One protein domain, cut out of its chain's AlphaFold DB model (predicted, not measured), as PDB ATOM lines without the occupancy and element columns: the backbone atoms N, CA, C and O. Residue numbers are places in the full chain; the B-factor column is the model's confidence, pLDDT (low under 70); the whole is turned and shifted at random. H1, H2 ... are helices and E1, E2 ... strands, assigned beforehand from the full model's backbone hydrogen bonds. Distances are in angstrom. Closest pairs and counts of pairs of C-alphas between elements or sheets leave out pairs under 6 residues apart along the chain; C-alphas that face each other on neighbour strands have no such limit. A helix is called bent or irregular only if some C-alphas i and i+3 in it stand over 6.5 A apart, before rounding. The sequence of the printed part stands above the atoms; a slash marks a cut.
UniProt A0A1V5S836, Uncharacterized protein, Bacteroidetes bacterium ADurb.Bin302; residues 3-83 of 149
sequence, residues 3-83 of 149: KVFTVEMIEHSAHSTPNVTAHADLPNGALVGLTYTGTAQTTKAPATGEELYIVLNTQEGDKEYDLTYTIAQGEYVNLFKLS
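Overview. This is residues 3 to 83 of the 149 residues of an uncharacterized protein of Bacteroidetes bacterium ADurb.Bin302 (UniProt A0A1V5S836). Little regular structure is here: a small antiparallel sheet, E2 E1 E3 E4, curled like part of a barrel, has long loops round it, with short helices H1 and H2 at the end away from the hairpin E1 and E2. The 81 printed residues, 28 in named elements, run H1 E1 E2 E3 H2 E4, class mixed. The whole is compact, radius of gyration of the C-alphas 12.1 A, spanning 35 by 26 by 20 A.

Along the chain. H1, residues 7 to 11, begins at C-alpha 7 (37.234, -12.158, -36.646). E1, residues 31 to 37, is 18.9 A long; E2, residues 40 to 44, 12.4 A. E3 is residues 53 to 55. H2, residues 61 to 65, is irregular: C-alphas 61 and 64 are 7.6 A apart. E4, residues 79 to 81, ends at C-alpha 81 (26.741, -3.250, -28.970).

Arrangement. Within hydrogen-bond range are N 35 and O 42 of E1 and E2, 2.9 A, N 32 and O 53 of E1 and E3, 2.9 A, and N 54 and O 80 of E3 and E4, 3.0 A. Neither helix is on the sheet. H1's O i to N i+4 pair is within range; H2 has 0 of 1, and 0 of 2 for i+3.

Size, cuts and confidence. The farthest C-alphas, Thr 6 and Gly 38, are 36.6 A apart. The printed part has no cut. Links H1 to E1 and H2 to E4 are long. Residues 6 to 18, 40 and 58 to 65 have pLDDT under 70.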
ATOM      1  N   LYS A   3      40.822  -2.840 -29.213       84.50
ATOM      2  CA  LYS A   3      41.068  -3.828 -30.260       84.50
ATOM      3  C   LYS A   3      40.427  -5.155 -29.882       84.50
ATOM      4  O   LYS A   3      40.524  -5.589 -28.733       84.50
ATOM      5  N   VAL A   4      39.804  -5.788 -30.869       82.38
ATOM      6  CA  VAL A   4      39.201  -7.119 -30.753       82.38
ATOM      7  C   VAL A   4      40.224  -8.183 -31.162       82.38
ATOM      8  O   VAL A   4      41.159  -7.890 -31.912       82.38
ATOM      9  N   PHE A   5      40.095  -9.399 -30.634       74.38
ATOM     10  CA  PHE A   5      41.120 -10.437 -30.805       74.38
ATOM     11  C   PHE A   5      40.856 -11.408 -31.957       74.38
ATOM     12  O   PHE A   5      41.812 -11.987 -32.467       74.38
ATOM     13  N   THR A   6      39.598 -11.611 -32.356       67.31
ATOM     14  CA  THR A   6      39.242 -12.579 -33.402       67.31
ATOM     15  C   THR A   6      38.174 -12.030 -34.343       67.31
ATOM     16  O   THR A   6      37.270 -11.316 -33.912       67.31
ATOM     17  N   VAL A   7      38.252 -12.432 -35.614       61.97
ATOM     18  CA  VAL A   7      37.234 -12.158 -36.646       61.97
ATOM     19  C   VAL A   7      35.865 -12.692 -36.211       61.97
ATOM     20  O   VAL A   7      34.852 -12.016 -36.358       61.97
ATOM     21  N   GLU A   8      35.833 -13.851 -35.544       62.97
ATOM     22  CA  GLU A   8      34.600 -14.437 -35.002       62.97
ATOM     23  C   GLU A   8      33.874 -13.517 -34.009       62.97
ATOM     24  O   GLU A   8      32.652 -13.599 -33.882       62.97
ATOM     25  N   MET A   9      34.593 -12.640 -33.290       66.69
ATOM     26  CA  MET A   9      33.953 -11.658 -32.409       66.69
ATOM     27  C   MET A   9      33.190 -10.598 -33.193       66.69
ATOM     28  O   MET A   9      32.239 -10.054 -32.651       66.69
ATOM     29  N   ILE A  10      33.580 -10.301 -34.429       69.06
ATOM     30  CA  ILE A  10      32.889  -9.343 -35.293       69.06
ATOM     31  C   ILE A  10      31.742 -10.054 -36.021       69.06
ATOM     32  O   ILE A  10      30.611  -9.581 -35.979       69.06
ATOM     33  N   GLU A  11      32.001 -11.224 -36.614       61.91
ATOM     34  CA  GLU A  11      31.037 -11.949 -37.459       61.91
ATOM     35  C   GLU A  11      29.845 -12.535 -36.691       61.91
ATOM     36  O   GLU A  11      28.721 -12.542 -37.194       61.91
ATOM     37  N   HIS A  12      30.056 -13.012 -35.461       56.91
ATOM     38  CA  HIS A  12      28.972 -13.552 -34.629       56.91
ATOM     39  C   HIS A  12      28.282 -12.496 -33.768       56.91
ATOM     40  O   HIS A  12      27.289 -12.783 -33.092       56.91
ATOM     41  N   SER A  13      28.791 -11.271 -33.787       57.97
ATOM     42  CA  SER A  13      28.212 -10.172 -33.043       57.97
ATOM     43  C   SER A  13      27.238  -9.411 -33.913       57.97
ATOM     44  O   SER A  13      27.605  -8.867 -34.949       57.97
ATOM     45  N   ALA A  14      25.982  -9.346 -33.475       57.56
ATOM     46  CA  ALA A  14      24.939  -8.636 -34.198       57.56
ATOM     47  C   ALA A  14      25.349  -7.174 -34.440       57.56
ATOM     48  O   ALA A  14      25.397  -6.362 -33.507       57.56
ATOM     49  N   HIS A  15      25.634  -6.852 -35.701       64.44
ATOM     50  CA  HIS A  15      25.828  -5.485 -36.140       64.44
ATOM     51  C   HIS A  15      24.579  -4.672 -35.782       64.44
ATOM     52  O   HIS A  15      23.455  -5.037 -36.126       64.44
ATOM     53  N   SER A  16      24.762  -3.595 -35.027       60.97
ATOM     54  CA  SER A  16      23.675  -2.761 -34.525       60.97
ATOM     55  C   SER A  16      23.412  -1.631 -35.524       60.97
ATOM     56  O   SER A  16      23.696  -0.469 -35.265       60.97
ATOM     57  N   THR A  17      22.916  -1.999 -36.709       60.25
ATOM     58  CA  THR A  17      22.475  -1.085 -37.778       60.25
ATOM     59  C   THR A  17      21.223  -0.326 -37.364       60.25
ATOM     60  O   THR A  17      20.153  -0.920 -37.208       60.25
ATOM     61  N   PRO A  18      21.328   0.996 -37.245       65.12
ATOM     62  CA  PRO A  18      20.778   1.874 -38.286       65.12
ATOM     63  C   PRO A  18      21.863   2.654 -39.059       65.12
ATOM     64  O   PRO A  18      23.044   2.589 -38.734       65.12
ATOM     65  N   ASN A  19      21.466   3.384 -40.109       70.62
ATOM     66  CA  ASN A  19      22.333   4.328 -40.828       70.62
ATOM     67  C   ASN A  19      22.705   5.496 -39.898       70.62
ATOM     68  O   ASN A  19      21.928   6.440 -39.746       70.62
ATOM     69  N   VAL A  20      23.874   5.419 -39.268       83.75
ATOM     70  CA  VAL A  20      24.361   6.394 -38.280       83.75
ATOM     71  C   VAL A  20      25.651   7.020 -38.778       83.75
ATOM     72  O   VAL A  20      26.487   6.319 -39.346       83.75
ATOM     73  N   THR A  21      25.830   8.319 -38.550       87.25
ATOM     74  CA  THR A  21      27.058   9.026 -38.926       87.25
ATOM     75  C   THR A  21      27.898   9.430 -37.718       87.25
ATOM     76  O   THR A  21      27.390   9.658 -36.615       87.25
ATOM     77  N   ALA A  22      29.211   9.516 -37.920       88.25
ATOM     78  CA  ALA A  22      30.145   9.989 -36.907       88.25
ATOM     79  C   ALA A  22      29.908  11.477 -36.584       88.25
ATOM     80  O   ALA A  22      29.866  12.320 -37.482       88.25
ATOM     81  N   HIS A  23      29.767  11.827 -35.300       88.56
ATOM     82  CA  HIS A  23      29.583  13.227 -34.878       88.56
ATOM     83  C   HIS A  23      30.856  14.086 -34.967       88.56
ATOM     84  O   HIS A  23      30.761  15.312 -34.956       88.56
ATOM     85  N   ALA A  24      32.019  13.440 -35.008       89.69
ATOM     86  CA  ALA A  24      33.361  14.006 -35.059       89.69
ATOM     87  C   ALA A  24      34.277  12.991 -35.759       89.69
ATOM     88  O   ALA A  24      33.837  11.877 -36.043       89.69
ATOM     89  N   ASP A  25      35.534  13.351 -36.005       90.56
ATOM     90  CA  ASP A  25      36.532  12.373 -36.435       90.56
ATOM     91  C   ASP A  25      36.720  11.324 -35.332       90.56
ATOM     92  O   ASP A  25      36.979  11.654 -34.170       90.56
ATOM     93  N   LEU A  26      36.556  10.053 -35.691       87.38
ATOM     94  CA  LEU A  26      36.608   8.930 -34.768       87.38
ATOM     95  C   LEU A  26      37.616   7.901 -35.271       87.38
ATOM     96  O   LEU A  26      37.491   7.413 -36.390       87.38
ATOM     97  N   PRO A  27      38.603   7.508 -34.467       88.75
ATOM     98  CA  PRO A  27      39.439   6.364 -34.808       88.75
ATOM     99  C   PRO A  27      38.646   5.039 -34.783       88.75
ATOM    100  O   PRO A  27      37.617   4.912 -34.110       88.75
ATOM    101  N   ASN A  28      39.147   4.025 -35.485       86.38
ATOM    102  CA  ASN A  28      38.551   2.690 -35.514       86.38
ATOM    103  C   ASN A  28      38.764   1.933 -34.193       86.38
ATOM    104  O   ASN A  28      39.893   1.831 -33.721       86.38
ATOM    105  N   GLY A  29      37.703   1.409 -33.580       87.06
ATOM    106  CA  GLY A  29      37.696   0.864 -32.215       87.06
ATOM    107  C   GLY A  29      37.314   1.894 -31.139       87.06
ATOM    108  O   GLY A  29      37.650   1.721 -29.961       87.06
ATOM    109  N   ALA A  30      36.709   3.021 -31.527       89.31
ATOM    110  CA  ALA A  30      36.233   4.036 -30.591       89.31
ATOM    111  C   ALA A  30      35.012   3.511 -29.833       89.31
ATOM    112  O   ALA A  30      34.225   2.747 -30.389       89.31
ATOM    113  N   LEU A  31      34.849   3.926 -28.574       90.06
ATOM    114  CA  LEU A  31      33.654   3.607 -27.799       90.06
ATOM    115  C   LEU A  31      32.701   4.799 -27.775       90.06
ATOM    116  O   LEU A  31      33.110   5.926 -27.499       90.06
ATOM    117  N   VAL A  32      31.440   4.541 -28.108       89.44
ATOM    118  CA  VAL A  32      30.386   5.546 -28.293       89.44
ATOM    119  C   VAL A  32      29.024   4.974 -27.892       89.44
ATOM    120  O   VAL A  32      28.855   3.775 -27.741       89.44
ATOM    121  N   GLY A  33      28.038   5.839 -27.736       87.69
ATOM    122  CA  GLY A  33      26.614   5.586 -27.643       87.69
ATOM    123  C   GLY A  33      25.890   6.186 -28.843       87.69
ATOM    124  O   GLY A  33      26.468   6.937 -29.637       87.69
ATOM    125  N   LEU A  34      24.605   5.872 -28.962       85.88
ATOM    126  CA  LEU A  34      23.723   6.418 -29.988       85.88
ATOM    127  C   LEU A  34      22.955   7.617 -29.438       85.88
ATOM    128  O   LEU A  34      22.239   7.506 -28.448       85.88
ATOM    129  N   THR A  35      23.085   8.773 -30.086       81.88
ATOM    130  CA  THR A  35      22.304   9.971 -29.764       81.88
ATOM    131  C   THR A  35      21.402  10.345 -30.933       81.88
ATOM    132  O   THR A  35      21.849  10.474 -32.076       81.88
ATOM    133  N   TYR A  36      20.131  10.591 -30.626       80.25
ATOM    134  CA  TYR A  36      19.136  11.048 -31.588       80.25
ATOM    135  C   TYR A  36      19.037  12.574 -31.560       80.25
ATOM    136  O   TYR A  36      18.695  13.161 -30.534       80.25
ATOM    137  N   THR A  37      19.317  13.228 -32.691       72.38
ATOM    138  CA  THR A  37      19.130  14.677 -32.845       72.38
ATOM    139  C   THR A  37      18.299  14.971 -34.088       72.38
ATOM    140  O   THR A  37      18.779  14.825 -35.213       72.38
ATOM    141  N   GLY A  38      17.052  15.412 -33.901       72.75
ATOM    142  CA  GLY A  38      16.154  15.718 -35.017       72.75
ATOM    143  C   GLY A  38      15.955  14.505 -35.931       72.75
ATOM    144  O   GLY A  38      15.490  13.464 -35.480       72.75
ATOM    145  N   THR A  39      16.306  14.636 -37.212       70.25
ATOM    146  CA  THR A  39      16.193  13.564 -38.219       70.25
ATOM    147  C   THR A  39      17.446  12.694 -38.353       70.25
ATOM    148  O   THR A  39      17.415  11.721 -39.105       70.25
ATOM    149  N   ALA A  40      18.541  13.022 -37.659       68.81
ATOM    150  CA  ALA A  40      19.817  12.324 -37.780       68.81
ATOM    151  C   ALA A  40      20.162  11.546 -36.506       68.81
ATOM    152  O   ALA A  40      19.949  12.003 -35.379       68.81
ATOM    153  N   GLN A  41      20.741  10.369 -36.712       83.69
ATOM    154  CA  GLN A  41      21.324   9.549 -35.664       83.69
ATOM    155  C   GLN A  41      22.832   9.756 -35.725       83.69
ATOM    156  O   GLN A  41      23.429   9.608 -36.792       83.69
ATOM    157  N   THR A  42      23.438  10.130 -34.600       82.62
ATOM    158  CA  THR A  42      24.890  10.323 -34.505       82.62
ATOM    159  C   THR A  42      25.450   9.516 -33.350       82.62
ATOM    160  O   THR A  42      24.796   9.358 -32.318       82.62
ATOM    161  N   THR A  43      26.666   9.009 -33.505       87.94
ATOM    162  CA  THR A  43      27.396   8.389 -32.397       87.94
ATOM    163  C   THR A  43      28.060   9.451 -31.548       87.94
ATOM    164  O   THR A  43      28.683  10.338 -32.111       87.94
ATOM    165  N   LYS A  44      27.977   9.378 -30.219       87.12
ATOM    166  CA  LYS A  44      28.646  10.296 -29.267       87.12
ATOM    167  C   LYS A  44      29.080   9.534 -28.030       87.12
ATOM    168  O   LYS A  44      28.629   8.422 -27.850       87.12
ATOM    169  N   ALA A  45      29.904  10.089 -27.151       85.12
ATOM    170  CA  ALA A  45      30.117   9.449 -25.855       85.12
ATOM    171  C   ALA A  45      28.775   9.290 -25.103       85.12
ATOM    172  O   ALA A  45      28.058  10.284 -24.958       85.12
ATOM    173  N   PRO A  46      28.417   8.078 -24.641       85.12
ATOM    174  CA  PRO A  46      27.250   7.884 -23.796       85.12
ATOM    175  C   PRO A  46      27.579   8.285 -22.360       85.12
ATOM    176  O   PRO A  46      28.715   8.116 -21.916       85.12
ATOM    177  N   ALA A  47      26.584   8.761 -21.612       81.69
ATOM    178  CA  ALA A  47      26.707   8.809 -20.160       81.69
ATOM    179  C   ALA A  47      26.863   7.384 -19.595       81.69
ATOM    180  O   ALA A  47      26.448   6.401 -20.207       81.69
ATOM    181  N   THR A  48      27.452   7.270 -18.409       72.88
ATOM    182  CA  THR A  48      27.403   6.036 -17.610       72.88
ATOM    183  C   THR A  48      25.936   5.629 -17.395       72.88
ATOM    184  O   THR A  48      25.097   6.513 -17.226       72.88
ATOM    185  N   GLY A  49      25.598   4.338 -17.445       71.62
ATOM    186  CA  GLY A  49      24.197   3.882 -17.495       71.62
ATOM    187  C   GLY A  49      23.691   3.525 -18.886       71.62
ATOM    188  O   GLY A  49      22.763   2.731 -19.017       71.62
ATOM    189  N   GLU A  50      24.286   4.102 -19.928       81.75
ATOM    190  CA  GLU A  50      23.756   4.002 -21.284       81.75
ATOM    191  C   GLU A  50      24.475   2.935 -22.115       81.75
ATOM    192  O   GLU A  50      25.560   2.438 -21.797       81.75
ATOM    193  N   GLU A  51      23.851   2.580 -23.234       86.31
ATOM    194  CA  GLU A  51      24.388   1.577 -24.141       86.31
ATOM    195  C   GLU A  51      25.727   2.016 -24.750       86.31
ATOM    196  O   GLU A  51      25.846   3.082 -25.363       86.31
ATOM    197  N   LEU A  52      26.724   1.138 -24.629       89.44
ATOM    198  CA  LEU A  52      28.063   1.334 -25.165       89.44
ATOM    199  C   LEU A  52      28.284   0.456 -26.399       89.44
ATOM    200  O   LEU A  52      27.981  -0.741 -26.415       89.44
ATOM    201  N   TYR A  53      28.855   1.063 -27.424       89.81
ATOM    202  CA  TYR A  53      29.117   0.487 -28.730       89.81
ATOM    203  C   TYR A  53      30.582   0.675 -29.078       89.81
ATOM    204  O   TYR A  53      31.158   1.723 -28.793       89.81
ATOM    205  N   ILE A  54      31.163  -0.316 -29.743       88.94
ATOM    206  CA  ILE A  54      32.439  -0.160 -30.434       88.94
ATOM    207  C   ILE A  54      32.173   0.204 -31.897       88.94
ATOM    208  O   ILE A  54      31.358  -0.432 -32.568       88.94
ATOM    209  N   VAL A  55      32.852   1.246 -32.374       88.31
ATOM    210  CA  VAL A  55      32.891   1.629 -33.787       88.31
ATOM    211  C   VAL A  55      33.920   0.754 -34.485       88.31
ATOM    212  O   VAL A  55      35.088   0.823 -34.114       88.31
ATOM    213  N   LEU A  56      33.513  -0.043 -35.474       85.38
ATOM    214  CA  LEU A  56      34.431  -0.852 -36.285       85.38
ATOM    215  C   LEU A  56      34.119  -0.722 -37.780       85.38
ATOM    216  O   LEU A  56      33.291  -1.459 -38.312       85.38
ATOM    217  N   ASN A  57      34.801   0.192 -38.470       79.00
ATOM    218  CA  ASN A  57      34.682   0.362 -39.918       79.00
ATOM    219  C   ASN A  57      35.909  -0.199 -40.627       79.00
ATOM    220  O   ASN A  57      36.993   0.307 -40.384       79.00
ATOM    221  N   THR A  58      35.713  -1.137 -41.557       65.81
ATOM    222  CA  THR A  58      36.392  -1.227 -42.871       65.81
ATOM    223  C   THR A  58      35.767  -2.364 -43.689       65.81
ATOM    224  O   THR A  58      35.291  -3.334 -43.111       65.81
ATOM    225  N   GLN A  59      35.790  -2.265 -45.024       53.59
ATOM    226  CA  GLN A  59      35.252  -3.281 -45.950       53.59
ATOM    227  C   GLN A  59      36.332  -4.076 -46.722       53.59
ATOM    228  O   GLN A  59      35.986  -4.899 -47.564       53.59
ATOM    229  N   GLU A  60      37.631  -3.868 -46.459       52.84
ATOM    230  CA  GLU A  60      38.718  -4.532 -47.200       52.84
ATOM    231  C   GLU A  60      39.802  -5.126 -46.280       52.84
ATOM    232  O   GLU A  60      40.593  -4.395 -45.677       52.84
ATOM    233  N   GLY A  61      39.886  -6.462 -46.248       54.81
ATOM    234  CA  GLY A  61      40.924  -7.233 -45.544       54.81
ATOM    235  C   GLY A  61      40.913  -7.087 -44.015       54.81
ATOM    236  O   GLY A  61      39.955  -6.587 -43.437       54.81
ATOM    237  N   ASP A  62      42.018  -7.466 -43.360       58.12
ATOM    238  CA  ASP A  62      42.201  -7.410 -41.893       58.12
ATOM    239  C   ASP A  62      42.406  -5.970 -41.355       58.12
ATOM    240  O   ASP A  62      43.119  -5.741 -40.376       58.12
ATOM    241  N   LYS A  63      41.853  -4.942 -42.010       64.69
ATOM    242  CA  LYS A  63      42.027  -3.533 -41.602       64.69
ATOM    243  C   LYS A  63      41.030  -3.070 -40.545       64.69
ATOM    244  O   LYS A  63      41.203  -2.001 -39.966       64.69
ATOM    245  N   GLU A  64      40.067  -3.913 -40.196       65.31
ATOM    246  CA  GLU A  64      39.126  -3.685 -39.093       65.31
ATOM    247  C   GLU A  64      39.832  -3.607 -37.724       65.31
ATOM    248  O   GLU A  64      39.270  -3.111 -36.752       65.31
ATOM    249  N   TYR A  65      41.102  -4.025 -37.667       67.50
ATOM    250  CA  TYR A  65      41.986  -3.933 -36.501       67.50
ATOM    251  C   TYR A  65      42.940  -2.731 -36.530       67.50
ATOM    252  O   TYR A  65      43.751  -2.577 -35.607       67.50
ATOM    253  N   ASP A  66      42.906  -1.922 -37.592       76.62
ATOM    254  CA  ASP A  66      43.777  -0.762 -37.741       76.62
ATOM    255  C   ASP A  66      43.242   0.417 -36.924       76.62
ATOM    256  O   ASP A  66      42.456   1.238 -37.392       76.62
ATOM    257  N   LEU A  67      43.711   0.508 -35.679       74.88
ATOM    258  CA  LEU A  67      43.367   1.596 -34.760       74.88
ATOM    259  C   LEU A  67      43.893   2.969 -35.217       74.88
ATOM    260  O   LEU A  67      43.561   3.975 -34.592       74.88
ATOM    261  N   THR A  68      44.749   3.018 -36.246       79.94
ATOM    262  CA  THR A  68      45.254   4.271 -36.827       79.94
ATOM    263  C   THR A  68      44.354   4.808 -37.936       79.94
ATOM    264  O   THR A  68      44.507   5.963 -38.330       79.94
ATOM    265  N   TYR A  69      43.395   4.006 -38.406       83.25
ATOM    266  CA  TYR A  69      42.379   4.466 -39.337       83.25
ATOM    267  C   TYR A  69      41.406   5.419 -38.639       83.25
ATOM    268  O   TYR A  69      40.821   5.090 -37.602       83.25
ATOM    269  N   THR A  70      41.219   6.590 -39.242       88.44
ATOM    270  CA  THR A  70      40.268   7.608 -38.797       88.44
ATOM    271  C   THR A  70      39.056   7.597 -39.713       88.44
ATOM    272  O   THR A  70      39.188   7.764 -40.923       88.44
ATOM    273  N   ILE A  71      37.883   7.438 -39.115       87.12
ATOM    274  CA  ILE A  71      36.575   7.625 -39.734       87.12
ATOM    275  C   ILE A  71      36.237   9.107 -39.612       87.12
ATOM    276  O   ILE A  71      36.218   9.647 -38.502       87.12
ATOM    277  N   ALA A  72      36.012   9.775 -40.738       89.62
ATOM    278  CA  ALA A  72      35.807  11.217 -40.733       89.62
ATOM    279  C   ALA A  72      34.412  11.590 -40.207       89.62
ATOM    280  O   ALA A  72      33.440  10.840 -40.352       89.62
ATOM    281  N   GLN A  73      34.288  12.786 -39.628       91.12
ATOM    282  CA  GLN A  73      32.992  13.345 -39.249       91.12
ATOM    283  C   GLN A  73      31.998  13.287 -40.424       91.12
ATOM    284  O   GLN A  73      32.284  13.741 -41.531       91.12
ATOM    285  N   GLY A  74      30.790  12.781 -40.167       87.25
ATOM    286  CA  GLY A  74      29.727  12.660 -41.166       87.25
ATOM    287  C   GLY A  74      29.757  11.372 -41.994       87.25
ATOM    288  O   GLY A  74      28.771  11.094 -42.675       87.25
ATOM    289  N   GLU A  75      30.813  10.557 -41.910       87.38
ATOM    290  CA  GLU A  75      30.835   9.228 -42.528       87.38
ATOM    291  C   GLU A  75      29.951   8.236 -41.768       87.38
ATOM    292  O   GLU A  75      29.749   8.354 -40.554       87.38
ATOM    293  N   TYR A  76      29.417   7.247 -42.490       85.75
ATOM    294  CA  TYR A  76      28.640   6.168 -41.885       85.75
ATOM    295  C   TYR A  76      29.525   5.256 -41.046       85.75
ATOM    296  O   TYR A  76      30.638   4.919 -41.447       85.75
ATOM    297  N   VAL A  77      29.006   4.824 -39.900       85.75
ATOM    298  CA  VAL A  77      29.713   3.948 -38.965       85.75
ATOM    299  C   VAL A  77      28.984   2.637 -38.733       85.75
ATOM    300  O   VAL A  77      27.759   2.584 -38.646       85.75
ATOM    301  N   ASN A  78      29.780   1.593 -38.574       84.25
ATOM    302  CA  ASN A  78      29.380   0.277 -38.139       84.25
ATOM    303  C   ASN A  78      29.545   0.176 -36.625       84.25
ATOM    304  O   ASN A  78      30.601   0.504 -36.075       84.25
ATOM    305  N   LEU A  79      28.492  -0.277 -35.951       86.00
ATOM    306  CA  LEU A  79      28.413  -0.294 -34.497       86.00
ATOM    307  C   LEU A  79      28.122  -1.686 -33.981       86.00
ATOM    308  O   LEU A  79      27.208  -2.366 -34.447       86.00
ATOM    309  N   PHE A  80      28.858  -2.072 -32.949       86.94
ATOM    310  CA  PHE A  80      28.661  -3.339 -32.267       86.94
ATOM    311  C   PHE A  80      28.379  -3.067 -30.797       86.94
ATOM    312  O   PHE A  80      29.203  -2.496 -30.083       86.94
ATOM    313  N   LYS A  81      27.182  -3.449 -30.350       87.94
ATOM    314  CA  LYS A  81      26.741  -3.250 -28.970       87.94
ATOM    315  C   LYS A  81      27.547  -4.140 -28.023       87.94
ATOM    316  O   LYS A  81      27.462  -5.367 -28.110       87.94
ATOM    317  N   LEU A  82      28.279  -3.541 -27.084       88.56
ATOM    318  CA  LEU A  82      29.187  -4.279 -26.197       88.56
ATOM    319  C   LEU A  82      28.467  -5.207 -25.213       88.56
ATOM    320  O   LEU A  82      29.046  -6.202 -24.792       88.56
ATOM    321  N   SER A  83      27.196  -4.953 -24.884       87.75
ATOM    322  CA  SER A  83      26.411  -5.870 -24.043       87.75
ATOM    323  C   SER A  83      26.269  -7.266 -24.662       87.75
ATOM    324  O   SER A  83      26.138  -8.250 -23.942       87.75
TER     325      SER A  83